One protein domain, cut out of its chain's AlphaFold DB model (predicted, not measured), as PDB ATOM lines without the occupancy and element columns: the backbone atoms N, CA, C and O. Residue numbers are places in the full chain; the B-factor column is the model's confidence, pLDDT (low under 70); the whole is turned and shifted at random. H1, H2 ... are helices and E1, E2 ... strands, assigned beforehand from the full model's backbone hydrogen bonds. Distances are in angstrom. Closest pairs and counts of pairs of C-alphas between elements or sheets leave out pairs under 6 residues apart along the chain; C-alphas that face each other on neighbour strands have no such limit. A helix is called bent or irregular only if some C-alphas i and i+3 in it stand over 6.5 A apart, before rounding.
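This is residues 21 to 132 and 145 to 165 of the 367 residues of the protein "DUF676 domain-containing protein" of Rhizophagus irregularis (strain DAOM 181602 / DAOM 197198 / MUCL 43194) (UniProt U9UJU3). A twisted sheet of five strands is partly covered on one face by a small sheet of two, a loose sandwich of two sheets partly face to face, with loops running out beyond the strands' ends. Residues 80 to 85 of the link E3 to E4 stick out, and so do residues 145 to 151 after the cut; the short helix H1 sits beyond one end of the strands. The printed part has 133 residues, with two named helices and seven named strands in the order E1 E2 H1 E3 E4 E5 E6 E7 H2; the larger sheet runs E4 E3 E6 E1 E7, the smaller E2 E5, both antiparallel. The class is mostly strand, though under half of the residues are in named elements. The whole is loose, with a radius of gyration of the C-alphas of 17.6 A and spans of 55 by 42 by 26 A.

E1, residues 21 to 27, begins at C-alpha 21 (195.014, 160.875, 149.907) and is 19.4 A long. E2 is residues 42 to 48, 19.3 A. H1, residues 53 to 57, is irregular, but only just: C-alphas 54 and 57 are 6.8 A apart. E3 is residues 66 to 72, 20.5 A; E4 is residues 90 to 95, 13.5 A; E5 is residues 100 to 106, 19.5 A. E6, residues 116 to 124, is the longest strand at 26.2 A and ends at C-alpha 124 (200.802, 167.461, 147.285). E7 is residues 155 to 160, 16.6 A. H2, residues 162 to 165, ends at C-alpha 165 (198.777, 155.055, 153.336).

In the larger sheet E4 and E7 are edge strands. E4 and E3 form a hairpin, with N 70 and O 90 2.8 A apart. E3 and E6 have N 69 and O 121 at 2.9 A, E6 and E1 N 23 and O 120 at 2.8 A, and E1 and E7 N 24 and O 158 at 3.0 A. In the smaller sheet N 45 and O 103 are 2.9 A apart. The parts of the sandwich that face each other are 9.1 A centre to centre; the closest C-alphas of E4 and E5, those of Lys 92 and Trp 101, are 7.0 A apart. E7 is apart from E2 and E5. H1 is not on the larger sheet; H2 only grazes it. H1 has 0 of 1 O i to N i+4 pairs within hydrogen-bond range and 1 of 2 O i to N i+3 pairs; H2 is too short for an O i to N i+4 pair.

The two C-alphas farthest apart, those of Ser 35 and Tyr 130, are 57.3 A apart. Residues 133 to 144 are not printed, and C-alphas 132 and 145 are 25.9 A apart across this cut, in the link E6 to E7. The links E1 to E2 and E3 to E4 are long. Mean pLDDT of the printed part is 75.7; it is under 70 in 45 residues, among them 32 to 42, 76 to 87, 126 to 132 and 145 to 152.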
ATOM      1  N   THR A  21     196.269 161.576 149.667       90.19
ATOM      2  CA  THR A  21     195.014 160.875 149.907       90.19
ATOM      3  C   THR A  21     194.730 159.912 148.778       90.19
ATOM      4  O   THR A  21     194.952 160.209 147.601       90.19
ATOM      5  N   ARG A  22     194.209 158.744 149.149       92.94
ATOM      6  CA  ARG A  22     193.846 157.696 148.202       92.94
ATOM      7  C   ARG A  22     192.364 157.378 148.333       92.94
ATOM      8  O   ARG A  22     191.840 157.202 149.432       92.94
ATOM      9  N   TYR A  23     191.694 157.311 147.194       90.06
ATOM     10  CA  TYR A  23     190.317 156.863 147.066       90.06
ATOM     11  C   TYR A  23     190.302 155.595 146.226       90.06
ATOM     12  O   TYR A  23     190.827 155.603 145.115       90.06
ATOM     13  N   ARG A  24     189.670 154.532 146.716       92.50
ATOM     14  CA  ARG A  24     189.334 153.371 145.887       92.50
ATOM     15  C   ARG A  24     187.847 153.407 145.600       92.50
ATOM     16  O   ARG A  24     187.047 153.356 146.530       92.50
ATOM     17  N   ILE A  25     187.479 153.584 144.338       88.50
ATOM     18  CA  ILE A  25     186.090 153.740 143.913       88.50
ATOM     19  C   ILE A  25     185.633 152.464 143.229       88.50
ATOM     20  O   ILE A  25     186.217 152.048 142.231       88.50
ATOM     21  N   TYR A  26     184.520 151.930 143.721       89.12
ATOM     22  CA  TYR A  26     183.811 150.816 143.122       89.12
ATOM     23  C   TYR A  26     182.542 151.315 142.436       89.12
ATOM     24  O   TYR A  26     181.722 152.006 143.051       89.12
ATOM     25  N   PHE A  27     182.357 150.936 141.177       85.62
ATOM     26  CA  PHE A  27     181.141 151.187 140.416       85.62
ATOM     27  C   PHE A  27     180.439 149.872 140.087       85.62
ATOM     28  O   PHE A  27     180.941 149.079 139.296       85.62
ATOM     29  N   ASP A  28     179.259 149.672 140.671       85.19
ATOM     30  CA  ASP A  28     178.407 148.516 140.408       85.19
ATOM     31  C   ASP A  28     177.188 148.935 139.565       85.19
ATOM     32  O   ASP A  28     176.239 149.530 140.100       85.19
ATOM     33  N   PRO A  29     177.179 148.633 138.252       76.56
ATOM     34  CA  PRO A  29     176.066 148.980 137.376       76.56
ATOM     35  C   PRO A  29     174.774 148.214 137.710       76.56
ATOM     36  O   PRO A  29     173.693 148.660 137.333       76.56
ATOM     37  N   ARG A  30     174.833 147.101 138.453       77.06
ATOM     38  CA  ARG A  30     173.657 146.271 138.786       77.06
ATOM     39  C   ARG A  30     172.794 146.881 139.886       77.06
ATOM     40  O   ARG A  30     171.632 146.520 140.037       77.06
ATOM     41  N   LYS A  31     173.344 147.827 140.651       75.94
ATOM     42  CA  LYS A  31     172.604 148.572 141.682       75.94
ATOM     43  C   LYS A  31     171.688 149.653 141.094       75.94
ATOM     44  O   LYS A  31     171.000 150.344 141.846       75.94
ATOM     45  N   LEU A  32     171.660 149.810 139.767       68.31
ATOM     46  CA  LEU A  32     170.653 150.615 139.085       68.31
ATOM     47  C   LEU A  32     169.309 149.885 139.049       68.31
ATOM     48  O   LEU A  32     169.207 148.747 138.601       68.31
ATOM     49  N   GLY A  33     168.246 150.566 139.478       59.03
ATOM     50  CA  GLY A  33     166.890 150.055 139.305       59.03
ATOM     51  C   GLY A  33     166.518 149.934 137.821       59.03
ATOM     52  O   GLY A  33     166.833 150.818 137.022       59.03
ATOM     53  N   ILE A  34     165.763 148.878 137.487       54.41
ATOM     54  CA  ILE A  34     165.286 148.495 136.137       54.41
ATOM     55  C   ILE A  34     164.572 149.653 135.394       54.41
ATOM     56  O   ILE A  34     164.487 149.664 134.172       54.41
ATOM     57  N   SER A  35     164.077 150.660 136.120       48.22
ATOM     58  CA  SER A  35     163.326 151.800 135.578       48.22
ATOM     59  C   SER A  35     164.187 152.977 135.084       48.22
ATOM     60  O   SER A  35     163.628 153.991 134.659       48.22
ATOM     61  N   THR A  36     165.520 152.912 135.165       52.88
ATOM     62  CA  THR A  36     166.383 154.037 134.765       52.88
ATOM     63  C   THR A  36     166.973 153.808 133.373       52.88
ATOM     64  O   THR A  36     167.559 152.767 133.107       52.88
ATOM     65  N   ALA A  37     166.853 154.790 132.471       52.34
ATOM     66  CA  ALA A  37     167.494 154.807 131.145       52.34
ATOM     67  C   ALA A  37     169.031 154.996 131.225       52.34
ATOM     68  O   ALA A  37     169.643 155.686 130.410       52.34
ATOM     69  N   TRP A  38     169.646 154.434 132.262       56.94
ATOM     70  CA  TRP A  38     171.055 154.507 132.607       56.94
ATOM     71  C   TRP A  38     171.629 153.093 132.553       56.94
ATOM     72  O   TRP A  38     171.158 152.207 133.258       56.94
ATOM     73  N   PRO A  39     172.675 152.892 131.746       53.81
ATOM     74  CA  PRO A  39     173.990 153.252 132.260       53.81
ATOM     75  C   PRO A  39     174.728 154.197 131.305       53.81
ATOM     76  O   PRO A  39     174.573 154.098 130.087       53.81
ATOM     77  N   PRO A  40     175.560 155.115 131.819       61.78
ATOM     78  CA  PRO A  40     176.435 155.887 130.950       61.78
ATOM     79  C   PRO A  40     177.400 154.941 130.212       61.78
ATOM     80  O   PRO A  40     177.865 153.960 130.783       61.78
ATOM     81  N   ASN A  41     177.741 155.245 128.957       63.00
ATOM     82  CA  ASN A  41     178.815 154.541 128.235       63.00
ATOM     83  C   ASN A  41     180.218 154.933 128.751       63.00
ATOM     84  O   ASN A  41     181.221 154.367 128.336       63.00
ATOM     85  N   SER A  42     180.302 155.930 129.638       69.62
ATOM     86  CA  SER A  42     181.555 156.419 130.217       69.62
ATOM     87  C   SER A  42     181.298 157.134 131.542       69.62
ATOM     88  O   SER A  42     180.395 157.975 131.611       69.62
ATOM     89  N   LEU A  43     182.126 156.902 132.557       80.19
ATOM     90  CA  LEU A  43     182.158 157.752 133.753       80.19
ATOM     91  C   LEU A  43     183.139 158.903 133.541       80.19
ATOM     92  O   LEU A  43     184.087 158.792 132.770       80.19
ATOM     93  N   MET A  44     182.919 160.022 134.226       84.38
ATOM     94  CA  MET A  44     183.828 161.167 134.196       84.38
ATOM     95  C   MET A  44     184.333 161.438 135.608       84.38
ATOM     96  O   MET A  44     183.585 161.965 136.436       84.38
ATOM     97  N   LEU A  45     185.605 161.145 135.865       88.00
ATOM     98  CA  LEU A  45     186.271 161.571 137.089       88.00
ATOM     99  C   LEU A  45     186.684 163.038 136.952       88.00
ATOM    100  O   LEU A  45     187.203 163.459 135.916       88.00
ATOM    101  N   LYS A  46     186.452 163.828 138.004       90.19
ATOM    102  CA  LYS A  46     186.898 165.222 138.091       90.19
ATOM    103  C   LYS A  46     187.663 165.441 139.387       90.19
ATOM    104  O   LYS A  46     187.082 165.318 140.460       90.19
ATOM    105  N   VAL A  47     188.917 165.862 139.275       90.62
ATOM    106  CA  VAL A  47     189.732 166.310 140.410       90.62
ATOM    107  C   VAL A  47     189.907 167.815 140.290       90.62
ATOM    108  O   VAL A  47     190.400 168.309 139.277       90.62
ATOM    109  N   LYS A  48     189.463 168.567 141.296       89.38
ATOM    110  CA  LYS A  48     189.574 170.028 141.314       89.38
ATOM    111  C   LYS A  48     190.439 170.462 142.479       89.38
ATOM    112  O   LYS A  48     190.098 170.187 143.624       89.38
ATOM    113  N   ASN A  49     191.475 171.235 142.182       90.69
ATOM    114  CA  ASN A  49     192.208 171.952 143.207       90.69
ATOM    115  C   ASN A  49     191.352 173.139 143.679       90.69
ATOM    116  O   ASN A  49     191.117 174.097 142.936       90.69
ATOM    117  N   THR A  50     190.821 173.051 144.900       89.25
ATOM    118  CA  THR A  50     189.940 174.079 145.475       89.25
ATOM    119  C   THR A  50     190.688 175.235 146.126       89.25
ATOM    120  O   THR A  50     190.036 176.178 146.578       89.25
ATOM    121  N   THR A  51     192.023 175.193 146.161       86.38
ATOM    122  CA  THR A  51     192.849 176.281 146.689       86.38
ATOM    123  C   THR A  51     192.523 177.589 145.962       86.38
ATOM    124  O   THR A  51     192.421 177.595 144.725       86.38
ATOM    125  N   PRO A  52     192.343 178.708 146.690       86.56
ATOM    126  CA  PRO A  52     192.039 179.998 146.085       86.56
ATOM    127  C   PRO A  52     193.051 180.401 145.010       86.56
ATOM    128  O   PRO A  52     194.260 180.240 145.169       86.56
ATOM    129  N   PHE A  53     192.551 180.988 143.919       86.06
ATOM    130  CA  PHE A  53     193.363 181.368 142.758       86.06
ATOM    131  C   PHE A  53     194.524 182.314 143.106       86.06
ATOM    132  O   PHE A  53     195.560 182.267 142.448       86.06
ATOM    133  N   ILE A  54     194.382 183.128 144.159       83.56
ATOM    134  CA  ILE A  54     195.420 184.063 144.624       83.56
ATOM    135  C   ILE A  54     196.744 183.363 144.972       83.56
ATOM    136  O   ILE A  54     197.807 183.942 144.772       83.56
ATOM    137  N   TYR A  55     196.702 182.095 145.395       82.81
ATOM    138  CA  TYR A  55     197.900 181.325 145.739       82.81
ATOM    139  C   TYR A  55     198.641 180.755 144.526       82.81
ATOM    140  O   TYR A  55     199.741 180.235 144.671       82.81
ATOM    141  N   ARG A  56     198.100 180.891 143.306       81.94
ATOM    142  CA  ARG A  56     198.743 180.379 142.085       81.94
ATOM    143  C   ARG A  56     200.120 181.006 141.824       81.94
ATOM    144  O   ARG A  56     200.967 180.362 141.216       81.94
ATOM    145  N   GLY A  57     200.327 182.256 142.245       74.00
ATOM    146  CA  GLY A  57     201.617 182.949 142.141       74.00
ATOM    147  C   GLY A  57     202.516 182.785 143.370       74.00
ATOM    148  O   GLY A  57     203.675 183.183 143.329       74.00
ATOM    149  N   ALA A  58     202.008 182.201 144.456       71.56
ATOM    150  CA  ALA A  58     202.698 182.103 145.737       71.56
ATOM    151  C   ALA A  58     203.477 180.781 145.855       71.56
ATOM    152  O   ALA A  58     203.362 180.079 146.849       71.56
ATOM    153  N   ILE A  59     204.261 180.432 144.829       62.28
ATOM    154  CA  ILE A  59     204.901 179.108 144.682       62.28
ATOM    155  C   ILE A  59     205.803 178.749 145.878       62.28
ATOM    156  O   ILE A  59     205.914 177.583 146.223       62.28
ATOM    157  N   LEU A  60     206.396 179.747 146.540       60.66
ATOM    158  CA  LEU A  60     207.269 179.567 147.709       60.66
ATOM    159  C   LEU A  60     206.522 179.510 149.052       60.66
ATOM    160  O   LEU A  60     207.138 179.273 150.085       60.66
ATOM    161  N   ALA A  61     205.216 179.797 149.075       62.84
ATOM    162  CA  ALA A  61     204.442 179.895 150.316       62.84
ATOM    163  C   ALA A  61     203.684 178.604 150.669       62.84
ATOM    164  O   ALA A  61     202.965 178.577 151.667       62.84
ATOM    165  N   GLY A  62     203.829 177.546 149.870       63.50
ATOM    166  CA  GLY A  62     203.251 176.242 150.171       63.50
ATOM    167  C   GLY A  62     203.046 175.365 148.937       63.50
ATOM    168  O   GLY A  62     203.049 175.867 147.809       63.50
ATOM    169  N   PRO A  63     202.795 174.061 149.143       69.75
ATOM    170  CA  PRO A  63     202.476 173.116 148.078       69.75
ATOM    171  C   PRO A  63     201.030 173.333 147.606       69.75
ATOM    172  O   PRO A  63     200.126 172.542 147.861       69.75
ATOM    173  N   PHE A  64     200.767 174.471 146.963       81.25
ATOM    174  CA  PHE A  64     199.417 174.816 146.515       81.25
ATOM    175  C   PHE A  64     198.985 174.048 145.268       81.25
ATOM    176  O   PHE A  64     197.797 174.044 144.935       81.25
ATOM    177  N   ASN A  65     199.937 173.430 144.572       85.75
ATOM    178  CA  ASN A  65     199.677 172.532 143.461       85.75
ATOM    179  C   ASN A  65     199.523 171.104 143.986       85.75
ATOM    180  O   ASN A  65     200.147 170.714 144.970       85.75
ATOM    181  N   ILE A  66     198.683 170.339 143.303       90.00
ATOM    182  CA  ILE A  66     198.495 168.917 143.572       90.00
ATOM    183  C   ILE A  66     198.738 168.148 142.284       90.00
ATOM    184  O   ILE A  66     198.391 168.627 141.202       90.00
ATOM    185  N   SER A  67     199.236 166.932 142.396       91.94
ATOM    186  CA  SER A  67     199.184 165.970 141.304       91.94
ATOM    187  C   SER A  67     198.117 164.932 141.597       91.94
ATOM    188  O   SER A  67     197.754 164.692 142.750       91.94
ATOM    189  N   ALA A  68     197.572 164.335 140.543       92.56
ATOM    190  CA  ALA A  68     196.614 163.258 140.693       92.56
ATOM    191  C   ALA A  68     196.875 162.130 139.699       92.56
ATOM    192  O   ALA A  68     197.254 162.375 138.547       92.56
ATOM    193  N   THR A  69     196.638 160.906 140.154       92.81
ATOM    194  CA  THR A  69     196.708 159.685 139.353       92.81
ATOM    195  C   THR A  69     195.370 158.952 139.428       92.81
ATOM    196  O   THR A  69     194.613 159.093 140.390       92.81
ATOM    197  N   CYS A  70     195.040 158.199 138.385       90.81
ATOM    198  CA  CYS A  70     193.926 157.264 138.389       90.81
ATOM    199  C   CYS A  70     194.301 156.019 137.588       90.81
ATOM    200  O   CYS A  70     194.783 156.118 136.455       90.81
ATOM    201  N   VAL A  71     194.082 154.853 138.182       90.00
ATOM    202  CA  VAL A  71     194.445 153.554 137.616       90.00
ATOM    203  C   VAL A  71     193.433 152.496 138.044       90.00
ATOM    204  O   VAL A  71     192.800 152.630 139.089       90.00
ATOM    205  N   GLU A  72     193.259 151.450 137.243       88.56
ATOM    206  CA  GLU A  72     192.498 150.271 137.666       88.56
ATOM    207  C   GLU A  72     193.230 149.558 138.805       88.56
ATOM    208  O   GLU A  72     194.417 149.246 138.688       88.56
ATOM    209  N   THR A  73     192.537 149.296 139.915       83.81
ATOM    210  CA  THR A  73     193.194 148.845 141.152       83.81
ATOM    211  C   THR A  73     193.886 147.491 141.002       83.81
ATOM    212  O   THR A  73     194.963 147.280 141.557       83.81
ATOM    213  N   SER A  74     193.329 146.594 140.186       77.56
ATOM    214  CA  SER A  74     193.940 145.300 139.844       77.56
ATOM    215  C   SER A  74     195.319 145.427 139.184       77.56
ATOM    216  O   SER A  74     196.086 144.467 139.169       77.56
ATOM    217  N   SER A  75     195.650 146.605 138.650       71.75
ATOM    218  CA  SER A  75     196.883 146.866 137.909       71.75
ATOM    219  C   SER A  75     197.986 147.508 138.759       71.75
ATOM    220  O   SER A  75     199.132 147.523 138.321       71.75
ATOM    221  N   CYS A  76     197.686 147.990 139.975       68.00
ATOM    222  CA  CYS A  76     198.621 148.752 140.819       68.00
ATOM    223  C   CYS A  76     199.917 148.008 141.190       68.00
ATOM    224  O   CYS A  76     200.940 148.654 141.391       68.00
ATOM    225  N   PHE A  77     199.898 146.672 141.261       64.62
ATOM    226  CA  PHE A  77     201.045 145.864 141.721       64.62
ATOM    227  C   PHE A  77     201.485 144.782 140.727       64.62
ATOM    228  O   PHE A  77     202.346 143.945 141.027       64.62
ATOM    229  N   ASN A  78     200.920 144.797 139.518       64.94
ATOM    230  CA  ASN A  78     201.329 143.887 138.461       64.94
ATOM    231  C   ASN A  78     202.565 144.447 137.766       64.94
ATOM    232  O   ASN A  78     202.476 145.355 136.947       64.94
ATOM    233  N   ILE A  79     203.731 143.877 138.081       61.91
ATOM    234  CA  ILE A  79     204.942 144.124 137.298       61.91
ATOM    235  C   ILE A  79     204.738 143.429 135.946       61.91
ATOM    236  O   ILE A  79     204.648 142.195 135.919       61.91
ATOM    237  N   PRO A  80     204.649 144.182 134.842       62.66
ATOM    238  CA  PRO A  80     204.435 143.590 133.534       62.66
ATOM    239  C   PRO A  80     205.623 142.693 133.174       62.66
ATOM    240  O   PRO A  80     206.781 143.053 133.403       62.66
ATOM    241  N   LYS A  81     205.352 141.511 132.609       64.00
ATOM    242  CA  LYS A  81     206.420 140.588 132.180       64.00
ATOM    243  C   LYS A  81     207.115 141.104 130.925       64.00
ATOM    244  O   LYS A  81     208.258 140.738 130.657       64.00
ATOM    245  N   GLN A  82     206.421 141.949 130.166       60.75
ATOM    246  CA  GLN A  82     206.929 142.617 128.975       60.75
ATOM    247  C   GLN A  82     206.545 144.102 128.990       60.75
ATOM    248  O   GLN A  82     205.440 144.428 129.411       60.75
ATOM    249  N   PRO A  83     207.377 145.019 128.462       59.88
ATOM    250  CA  PRO A  83     207.070 146.455 128.441       59.88
ATOM    251  C   PRO A  83     205.721 146.819 127.796       59.88
ATOM    252  O   PRO A  83     205.130 147.838 128.133       59.88
ATOM    253  N   THR A  84     205.221 145.985 126.881       58.06
ATOM    254  CA  THR A  84     203.931 146.148 126.191       58.06
ATOM    255  C   THR A  84     202.709 145.896 127.075       58.06
ATOM    256  O   THR A  84     201.608 146.284 126.701       58.06
ATOM    257  N   GLU A  85     202.886 145.252 128.229       63.12
ATOM    258  CA  GLU A  85     201.835 144.996 129.226       63.12
ATOM    259  C   GLU A  85     201.772 146.107 130.288       63.12
ATOM    260  O   GLU A  85     200.978 146.024 131.223       63.12
ATOM    261  N   LEU A  86     202.629 147.135 130.187       64.62
ATOM    262  CA  LEU A  86     202.671 148.227 131.151       64.62
ATOM    263  C   LEU A  86     201.390 149.059 131.053       64.62
ATOM    264  O   LEU A  86     201.199 149.846 130.124       64.62
ATOM    265  N   ILE A  87     200.531 148.910 132.054       67.88
ATOM    266  CA  ILE A  87     199.363 149.763 132.226       67.88
ATOM    267  C   ILE A  87     199.856 151.089 132.796       67.88
ATOM    268  O   ILE A  87     200.274 151.179 133.948       67.88
ATOM    269  N   VAL A  88     199.850 152.123 131.956       70.06
ATOM    270  CA  VAL A  88     200.258 153.464 132.366       70.06
ATOM    271  C   VAL A  88     199.085 154.118 133.102       70.06
ATOM    272  O   VAL A  88     198.016 154.277 132.503       70.06
ATOM    273  N   PRO A  89     199.246 154.506 134.379       82.44
ATOM    274  CA  PRO A  89     198.213 155.241 135.096       82.44
ATOM    275  C   PRO A  89     197.881 156.543 134.356       82.44
ATOM    276  O   PRO A  89     198.747 157.190 133.761       82.44
ATOM    277  N   GLN A  90     196.619 156.963 134.410       89.75
ATOM    278  CA  GLN A  90     196.254 158.290 133.933       89.75
ATOM    279  C   GLN A  90     196.764 159.306 134.953       89.75
ATOM    280  O   GLN A  90     196.328 159.290 136.100       89.75
ATOM    281  N   ILE A  91     197.690 160.177 134.551       92.00
ATOM    282  CA  ILE A  91     198.341 161.136 135.452       92.00
ATOM    283  C   ILE A  91     198.074 162.564 134.985       92.00
ATOM    284  O   ILE A  91     198.146 162.884 133.794       92.00
ATOM    285  N   LYS A  92     197.852 163.457 135.949       93.12
ATOM    286  CA  LYS A  92     197.999 164.897 135.764       93.12
ATOM    287  C   LYS A  92     198.854 165.468 136.886       93.12
ATOM    288  O   LYS A  92     198.390 165.610 138.014       93.12
ATOM    289  N   ALA A  93     200.080 165.838 136.534       91.12
ATOM    290  CA  ALA A  93     200.969 166.560 137.427       91.12
ATOM    291  C   ALA A  93     200.649 168.065 137.456       91.12
ATOM    292  O   ALA A  93     200.209 168.622 136.437       91.12
ATOM    293  N   GLY A  94     200.890 168.730 138.590       88.44
ATOM    294  CA  GLY A  94     200.856 170.192 138.677       88.44
ATOM    295  C   GLY A  94     199.480 170.819 138.453       88.44
ATOM    296  O   GLY A  94     199.385 171.852 137.784       88.44
ATOM    297  N   ILE A  95     198.406 170.213 138.970       89.69
ATOM    298  CA  ILE A  95     197.053 170.792 138.969       89.69
ATOM    299  C   ILE A  95     197.073 172.058 139.832       89.69
ATOM    300  O   ILE A  95     197.090 172.007 141.067       89.69
ATOM    301  N   LYS A  96     197.047 173.218 139.170       90.38
ATOM    302  CA  LYS A  96     197.201 174.528 139.817       90.38
ATOM    303  C   LYS A  96     195.970 174.917 140.627       90.38
ATOM    304  O   LYS A  96     194.869 174.443 140.355       90.38
ATOM    305  N   CYS A  97     196.105 175.896 141.522       87.69
ATOM    306  CA  CYS A  97     194.974 176.479 142.261       87.69
ATOM    307  C   CYS A  97     193.803 176.817 141.326       87.69
ATOM    308  O   CYS A  97     193.987 177.509 140.315       87.69
ATOM    309  N   GLY A  98     192.608 176.311 141.635       86.75
ATOM    310  CA  GLY A  98     191.392 176.491 140.839       86.75
ATOM    311  C   GLY A  98     191.298 175.659 139.550       86.75
ATOM    312  O   GLY A  98     190.236 175.656 138.924       86.75
ATOM    313  N   GLU A  99     192.360 174.960 139.135       89.88
ATOM    314  CA  GLU A  99     192.350 174.069 137.968       89.88
ATOM    315  C   GLU A  99     191.534 172.801 138.254       89.88
ATOM    316  O   GLU A  99     191.339 172.380 139.396       89.88
ATOM    317  N   THR A 100     190.993 172.204 137.193       88.56
ATOM    318  CA  THR A 100     190.253 170.944 137.263       88.56
ATOM    319  C   THR A 100     190.796 169.983 136.222       88.56
ATOM    320  O   THR A 100     190.740 170.270 135.027       88.56
ATOM    321  N   TRP A 101     191.255 168.830 136.682       90.38
ATOM    322  CA  TRP A 101     191.554 167.682 135.849       90.38
ATOM    323  C   TRP A 101     190.291 166.846 135.640       90.38
ATOM    324  O   TRP A 101     189.470 166.701 136.550       90.38
ATOM    325  N   LYS A 102     190.101 166.342 134.421       88.56
ATOM    326  CA  LYS A 102     188.963 165.504 134.048       88.56
ATOM    327  C   LYS A 102     189.463 164.338 133.217       88.56
ATOM    328  O   LYS A 102     190.218 164.573 132.276       88.56
ATOM    329  N   ILE A 103     188.993 163.138 133.527       86.69
ATOM    330  CA  ILE A 103     189.249 161.943 132.724       86.69
ATOM    331  C   ILE A 103     187.972 161.145 132.524       86.69
ATOM    332  O   ILE A 103     187.065 161.183 133.360       86.69
ATOM    333  N   SER A 104     187.916 160.428 131.408       83.94
ATOM    334  CA  SER A 104     186.860 159.468 131.120       83.94
ATOM    335  C   SER A 104     187.315 158.078 131.547       83.94
ATOM    336  O   SER A 104     188.383 157.627 131.142       83.94
ATOM    337  N   LEU A 105     186.503 157.407 132.360       82.94
ATOM    338  CA  LEU A 105     186.685 156.003 132.712       82.94
ATOM    339  C   LEU A 105     185.781 155.178 131.797       82.94
ATOM    340  O   LEU A 105     184.565 155.407 131.742       82.94
ATOM    341  N   SER A 106     186.396 154.270 131.049       76.12
ATOM    342  CA  SER A 106     185.701 153.390 130.116       76.12
ATOM    343  C   SER A 106     184.864 152.366 130.877       76.12
ATOM    344  O   SER A 106     185.312 151.810 131.877       76.12
ATOM    345  N   ILE A 107     183.647 152.124 130.395       77.50
ATOM    346  CA  ILE A 107     182.792 151.028 130.852       77.50
ATOM    347  C   ILE A 107     182.720 150.017 129.700       77.50
ATOM    348  O   ILE A 107     182.388 150.435 128.589       77.50
ATOM    349  N   PRO A 108     183.033 148.728 129.924       78.38
ATOM    350  CA  PRO A 108     182.886 147.696 128.903       78.38
ATOM    351  C   PRO A 108     181.439 147.551 128.418       78.38
ATOM    352  O   PRO A 108     180.488 147.793 129.165       78.38
ATOM    353  N   ASP A 109     181.270 147.114 127.171       70.62
ATOM    354  CA  ASP A 109     179.941 146.866 126.600       70.62
ATOM    355  C   ASP A 109     179.245 145.652 127.243       70.62
ATOM    356  O   ASP A 109     178.026 145.678 127.432       70.62
ATOM    357  N   GLU A 110     180.014 144.635 127.649       71.38
ATOM    358  CA  GLU A 110     179.555 143.456 128.397       71.38
ATOM    359  C   GLU A 110     179.520 143.763 129.907       71.38
ATOM    360  O   GLU A 110     180.555 143.882 130.560       71.38
ATOM    361  N   ARG A 111     178.310 143.947 130.462       67.56
ATOM    362  CA  ARG A 111     178.103 144.562 131.794       67.56
ATOM    363  C   ARG A 111     177.540 143.630 132.866       67.56
ATOM    364  O   ARG A 111     177.386 144.073 134.000       67.56
ATOM    365  N   GLU A 112     177.183 142.391 132.532       66.38
ATOM    366  CA  GLU A 112     176.379 141.545 133.433       66.38
ATOM    367  C   GLU A 112     177.101 141.213 134.749       66.38
ATOM    368  O   GLU A 112     176.473 141.211 135.810       66.38
ATOM    369  N   GLU A 113     178.424 141.040 134.706       73.12
ATOM    370  CA  GLU A 113     179.247 140.729 135.886       73.12
ATOM    371  C   GLU A 113     180.351 141.761 136.172       73.12
ATOM    372  O   GLU A 113     181.066 141.644 137.167       73.12
ATOM    373  N   TRP A 114     180.492 142.790 135.332       82.31
ATOM    374  CA  TRP A 114     181.580 143.756 135.457       82.31
ATOM    375  C   TRP A 114     181.330 144.782 136.571       82.31
ATOM    376  O   TRP A 114     180.250 145.366 136.686       82.31
ATOM    377  N   ILE A 115     182.374 145.045 137.355       86.00
ATOM    378  CA  ILE A 115     182.436 146.106 138.361       86.00
ATOM    379  C   ILE A 115     183.645 146.970 138.015       86.00
ATOM    380  O   ILE A 115     184.731 146.452 137.762       86.00
ATOM    381  N   GLY A 116     183.457 148.286 138.017       87.19
ATOM    382  CA  GLY A 116     184.574 149.216 137.910       87.19
ATOM    383  C   GLY A 116     185.295 149.339 139.247       87.19
ATOM    384  O   GLY A 116     184.631 149.534 140.261       87.19
ATOM    385  N   ASP A 117     186.622 149.240 139.252       90.62
ATOM    386  CA  ASP A 117     187.464 149.351 140.451       90.62
ATOM    387  C   ASP A 117     188.694 150.207 140.132       90.62
ATOM    388  O   ASP A 117     189.589 149.784 139.391       90.62
ATOM    389  N   TRP A 118     188.707 151.436 140.648       89.81
ATOM    390  CA  TRP A 118     189.768 152.402 140.374       89.81
ATOM    391  C   TRP A 118     190.367 152.966 141.649       89.81
ATOM    392  O   TRP A 118     189.657 153.449 142.532       89.81
ATOM    393  N   THR A 119     191.693 153.022 141.672       91.69
ATOM    394  CA  THR A 119     192.466 153.764 142.660       91.69
ATOM    395  C   THR A 119     192.738 155.156 142.111       91.69
ATOM    396  O   THR A 119     193.233 155.315 140.995       91.69
ATOM    397  N   ILE A 120     192.403 156.171 142.898       92.00
ATOM    398  CA  ILE A 120     192.685 157.574 142.622       92.00
ATOM    399  C   ILE A 120     193.572 158.085 143.737       92.00
ATOM    400  O   ILE A 120     193.209 157.997 144.910       92.00
ATOM    401  N   GLU A 121     194.697 158.667 143.367       92.69
ATOM    402  CA  GLU A 121     195.630 159.257 144.314       92.69
ATOM    403  C   GLU A 121     195.729 160.741 144.049       92.69
ATOM    404  O   GLU A 121     195.778 161.180 142.899       92.69
ATOM    405  N   ILE A 122     195.731 161.517 145.122       92.19
ATOM    406  CA  ILE A 122     195.919 162.957 145.079       92.19
ATOM    407  C   ILE A 122     197.059 163.258 146.034       92.19
ATOM    408  O   ILE A 122     196.968 162.952 147.221       92.19
ATOM    409  N   LEU A 123     198.126 163.840 145.506       90.50
ATOM    410  CA  LEU A 123     199.360 164.097 146.235       90.50
ATOM    411  C   LEU A 123     199.696 165.585 146.195       90.50
ATOM    412  O   LEU A 123     199.377 166.274 145.219       90.50
ATOM    413  N   SER A 124     200.303 166.091 147.266       86.81
ATOM    414  CA  SER A 124     200.802 167.461 147.285       86.81
ATOM    415  C   SER A 124     202.118 167.556 146.515       86.81
ATOM    416  O   SER A 124     203.031 166.755 146.706       86.81
ATOM    417  N   ASP A 125     202.219 168.546 145.628       79.38
ATOM    418  CA  ASP A 125     203.472 168.794 144.923       79.38
ATOM    419  C   ASP A 125     204.397 169.577 145.847       79.38
ATOM    420  O   ASP A 125     204.117 170.732 146.185       79.38
ATOM    421  N   ILE A 126     205.518 168.979 146.242       64.12
ATOM    422  CA  ILE A 126     206.522 169.706 147.012       64.12
ATOM    423  C   ILE A 126     207.296 170.617 146.076       64.12
ATOM    424  O   ILE A 126     207.984 170.183 145.154       64.12
ATOM    425  N   ILE A 127     207.187 171.912 146.344       57.47
ATOM    426  CA  ILE A 127     207.986 172.944 145.703       57.47
ATOM    427  C   ILE A 127     208.465 173.854 146.835       57.47
ATOM    428  O   ILE A 127     207.676 174.621 147.373       57.47
ATOM    429  N   PHE A 128     209.736 173.703 147.222       53.91
ATOM    430  CA  PHE A 128     210.512 174.619 148.075       53.91
ATOM    431  C   PHE A 128     209.725 175.308 149.205       53.91
ATOM    432  O   PHE A 128     209.318 176.462 149.076       53.91
ATOM    433  N   THR A 129     209.563 174.644 150.349       43.62
ATOM    434  CA  THR A 129     208.992 175.274 151.550       43.62
ATOM    435  C   THR A 129     210.051 175.462 152.629       43.62
ATOM    436  O   THR A 129     210.211 174.632 153.516       43.62
ATOM    437  N   TYR A 130     210.767 176.586 152.588       38.91
ATOM    438  CA  TYR A 130     211.467 177.075 153.780       38.91
ATOM    439  C   TYR A 130     210.409 177.456 154.815       38.91
ATOM    440  O   TYR A 130     209.408 178.061 154.437       38.91
ATOM    441  N   GLU A 131     210.601 177.086 156.086       35.16
ATOM    442  CA  GLU A 131     209.698 177.426 157.195       35.16
ATOM    443  C   GLU A 131     209.023 178.795 156.991       35.16
ATOM    444  O   GLU A 131     209.651 179.843 157.162       35.16
ATOM    445  N   VAL A 132     207.718 178.815 156.708       31.27
ATOM    446  CA  VAL A 132     206.929 180.033 156.909       31.27
ATOM    447  C   VAL A 132     206.645 180.128 158.403       31.27
ATOM    448  O   VAL A 132     205.545 179.866 158.885       31.27
ATOM    449  N   PHE A 145     185.304 166.864 158.468       39.16
ATOM    450  CA  PHE A 145     184.988 166.280 157.165       39.16
ATOM    451  C   PHE A 145     183.493 166.491 156.903       39.16
ATOM    452  O   PHE A 145     182.644 165.781 157.434       39.16
ATOM    453  N   THR A 146     183.146 167.480 156.079       31.39
ATOM    454  CA  THR A 146     181.758 167.654 155.640       31.39
ATOM    455  C   THR A 146     181.497 166.708 154.468       31.39
ATOM    456  O   THR A 146     181.792 167.031 153.315       31.39
ATOM    457  N   LEU A 147     180.971 165.516 154.761       36.47
ATOM    458  CA  LEU A 147     180.363 164.632 153.765       36.47
ATOM    459  C   LEU A 147     179.129 165.342 153.193       36.47
ATOM    460  O   LEU A 147     178.116 165.491 153.868       36.47
ATOM    461  N   ILE A 148     179.220 165.831 151.956       40.38
ATOM    462  CA  ILE A 148     178.046 166.313 151.219       40.38
ATOM    463  C   ILE A 148     177.526 165.118 150.424       40.38
ATOM    464  O   ILE A 148     178.046 164.810 149.351       40.38
ATOM    465  N   GLU A 149     176.540 164.425 150.989       40.44
ATOM    466  CA  GLU A 149     175.945 163.223 150.407       40.44
ATOM    467  C   GLU A 149     175.185 163.547 149.112       40.44
ATOM    468  O   GLU A 149     174.101 164.127 149.117       40.44
ATOM    469  N   ILE A 150     175.750 163.133 147.981       48.31
ATOM    470  CA  ILE A 150     174.981 162.749 146.795       48.31
ATOM    471  C   ILE A 150     175.538 161.381 146.413       48.31
ATOM    472  O   ILE A 150     176.545 161.300 145.711       48.31
ATOM    473  N   PHE A 151     174.941 160.320 146.952       55.97
ATOM    474  CA  PHE A 151     175.329 158.950 146.637       55.97
ATOM    475  C   PHE A 151     174.322 158.351 145.667       55.97
ATOM    476  O   PHE A 151     173.168 158.101 146.016       55.97
ATOM    477  N   SER A 152     174.771 158.086 144.443       67.19
ATOM    478  CA  SER A 152     174.149 157.013 143.674       67.19
ATOM    479  C   SER A 152     174.441 155.690 144.393       67.19
ATOM    480  O   SER A 152     175.601 155.462 144.743       67.19
ATOM    481  N   PRO A 153     173.467 154.775 144.562       74.81
ATOM    482  CA  PRO A 153     173.728 153.454 145.147       74.81
ATOM    483  C   PRO A 153     174.744 152.633 144.332       74.81
ATOM    484  O   PRO A 153     175.275 151.640 144.821       74.81
ATOM    485  N   THR A 154     175.030 153.051 143.097       78.12
ATOM    486  CA  THR A 154     175.986 152.422 142.181       78.12
ATOM    487  C   THR A 154     177.445 152.705 142.513       78.12
ATOM    488  O   THR A 154     178.301 152.031 141.957       78.12
ATOM    489  N   ILE A 155     177.752 153.709 143.344       81.56
ATOM    490  CA  ILE A 155     179.128 154.037 143.733       81.56
ATOM    491  C   ILE A 155     179.314 153.744 145.220       81.56
ATOM    492  O   ILE A 155     178.626 154.312 146.066       81.56
ATOM    493  N   THR A 156     180.298 152.911 145.536       86.44
ATOM    494  CA  THR A 156     180.864 152.783 146.885       86.44
ATOM    495  C   THR A 156     182.340 153.147 146.836       86.44
ATOM    496  O   THR A 156     182.960 153.048 145.781       86.44
ATOM    497  N   TYR A 157     182.919 153.599 147.947       87.19
ATOM    498  CA  TYR A 157     184.332 153.965 147.960       87.19
ATOM    499  C   TYR A 157     184.986 153.739 149.322       87.19
ATOM    500  O   TYR A 157     184.332 153.834 150.360       87.19
ATOM    501  N   GLU A 158     186.289 153.487 149.288       91.19
ATOM    502  CA  GLU A 158     187.186 153.519 150.441       91.19
ATOM    503  C   GLU A 158     188.016 154.803 150.384       91.19
ATOM    504  O   GLU A 158     188.384 155.279 149.305       91.19
ATOM    505  N   TYR A 159     188.301 155.373 151.552       88.31
ATOM    506  CA  TYR A 159     189.123 156.568 151.692       88.31
ATOM    507  C   TYR A 159     190.258 156.302 152.667       88.31
ATOM    508  O   TYR A 159     190.012 155.954 153.820       88.31
ATOM    509  N   PHE A 160     191.478 156.526 152.196       90.06
ATOM    510  CA  PHE A 160     192.702 156.372 152.962       90.06
ATOM    511  C   PHE A 160     193.312 157.756 153.187       90.06
ATOM    512  O   PHE A 160     193.635 158.480 152.235       90.06
ATOM    513  N   LYS A 161     193.437 158.132 154.461       88.69
ATOM    514  CA  LYS A 161     194.147 159.336 154.905       88.69
ATOM    515  C   LYS A 161     195.665 159.113 154.791       88.69
ATOM    516  O   LYS A 161     196.094 157.959 154.737       88.69
ATOM    517  N   PRO A 162     196.493 160.173 154.858       85.31
ATOM    518  CA  PRO A 162     197.951 160.038 154.798       85.31
ATOM    519  C   PRO A 162     198.510 158.981 155.763       85.31
ATOM    520  O   PRO A 162     199.292 158.129 155.359       85.31
ATOM    521  N   LYS A 163     198.031 158.956 157.012       87.88
ATOM    522  CA  LYS A 163     198.433 157.962 158.024       87.88
ATOM    523  C   LYS A 163     198.055 156.513 157.691       87.88
ATOM    524  O   LYS A 163     198.693 155.600 158.198       87.88
ATOM    525  N   ASP A 164     197.006 156.309 156.893       89.69
ATOM    526  CA  ASP A 164     196.547 154.977 156.497       89.69
ATOM    527  C   ASP A 164     197.423 154.462 155.342       89.69
ATOM    528  O   ASP A 164     197.760 153.285 155.303       89.69
ATOM    529  N   VAL A 165     197.844 155.360 154.438       90.00
ATOM    530  CA  VAL A 165     198.777 155.055 153.336       90.00
ATOM    531  C   VAL A 165     200.194 154.829 153.859       90.00
ATOM    532  O   VAL A 165     200.856 153.870 153.478       90.00
TER     533      VAL A 165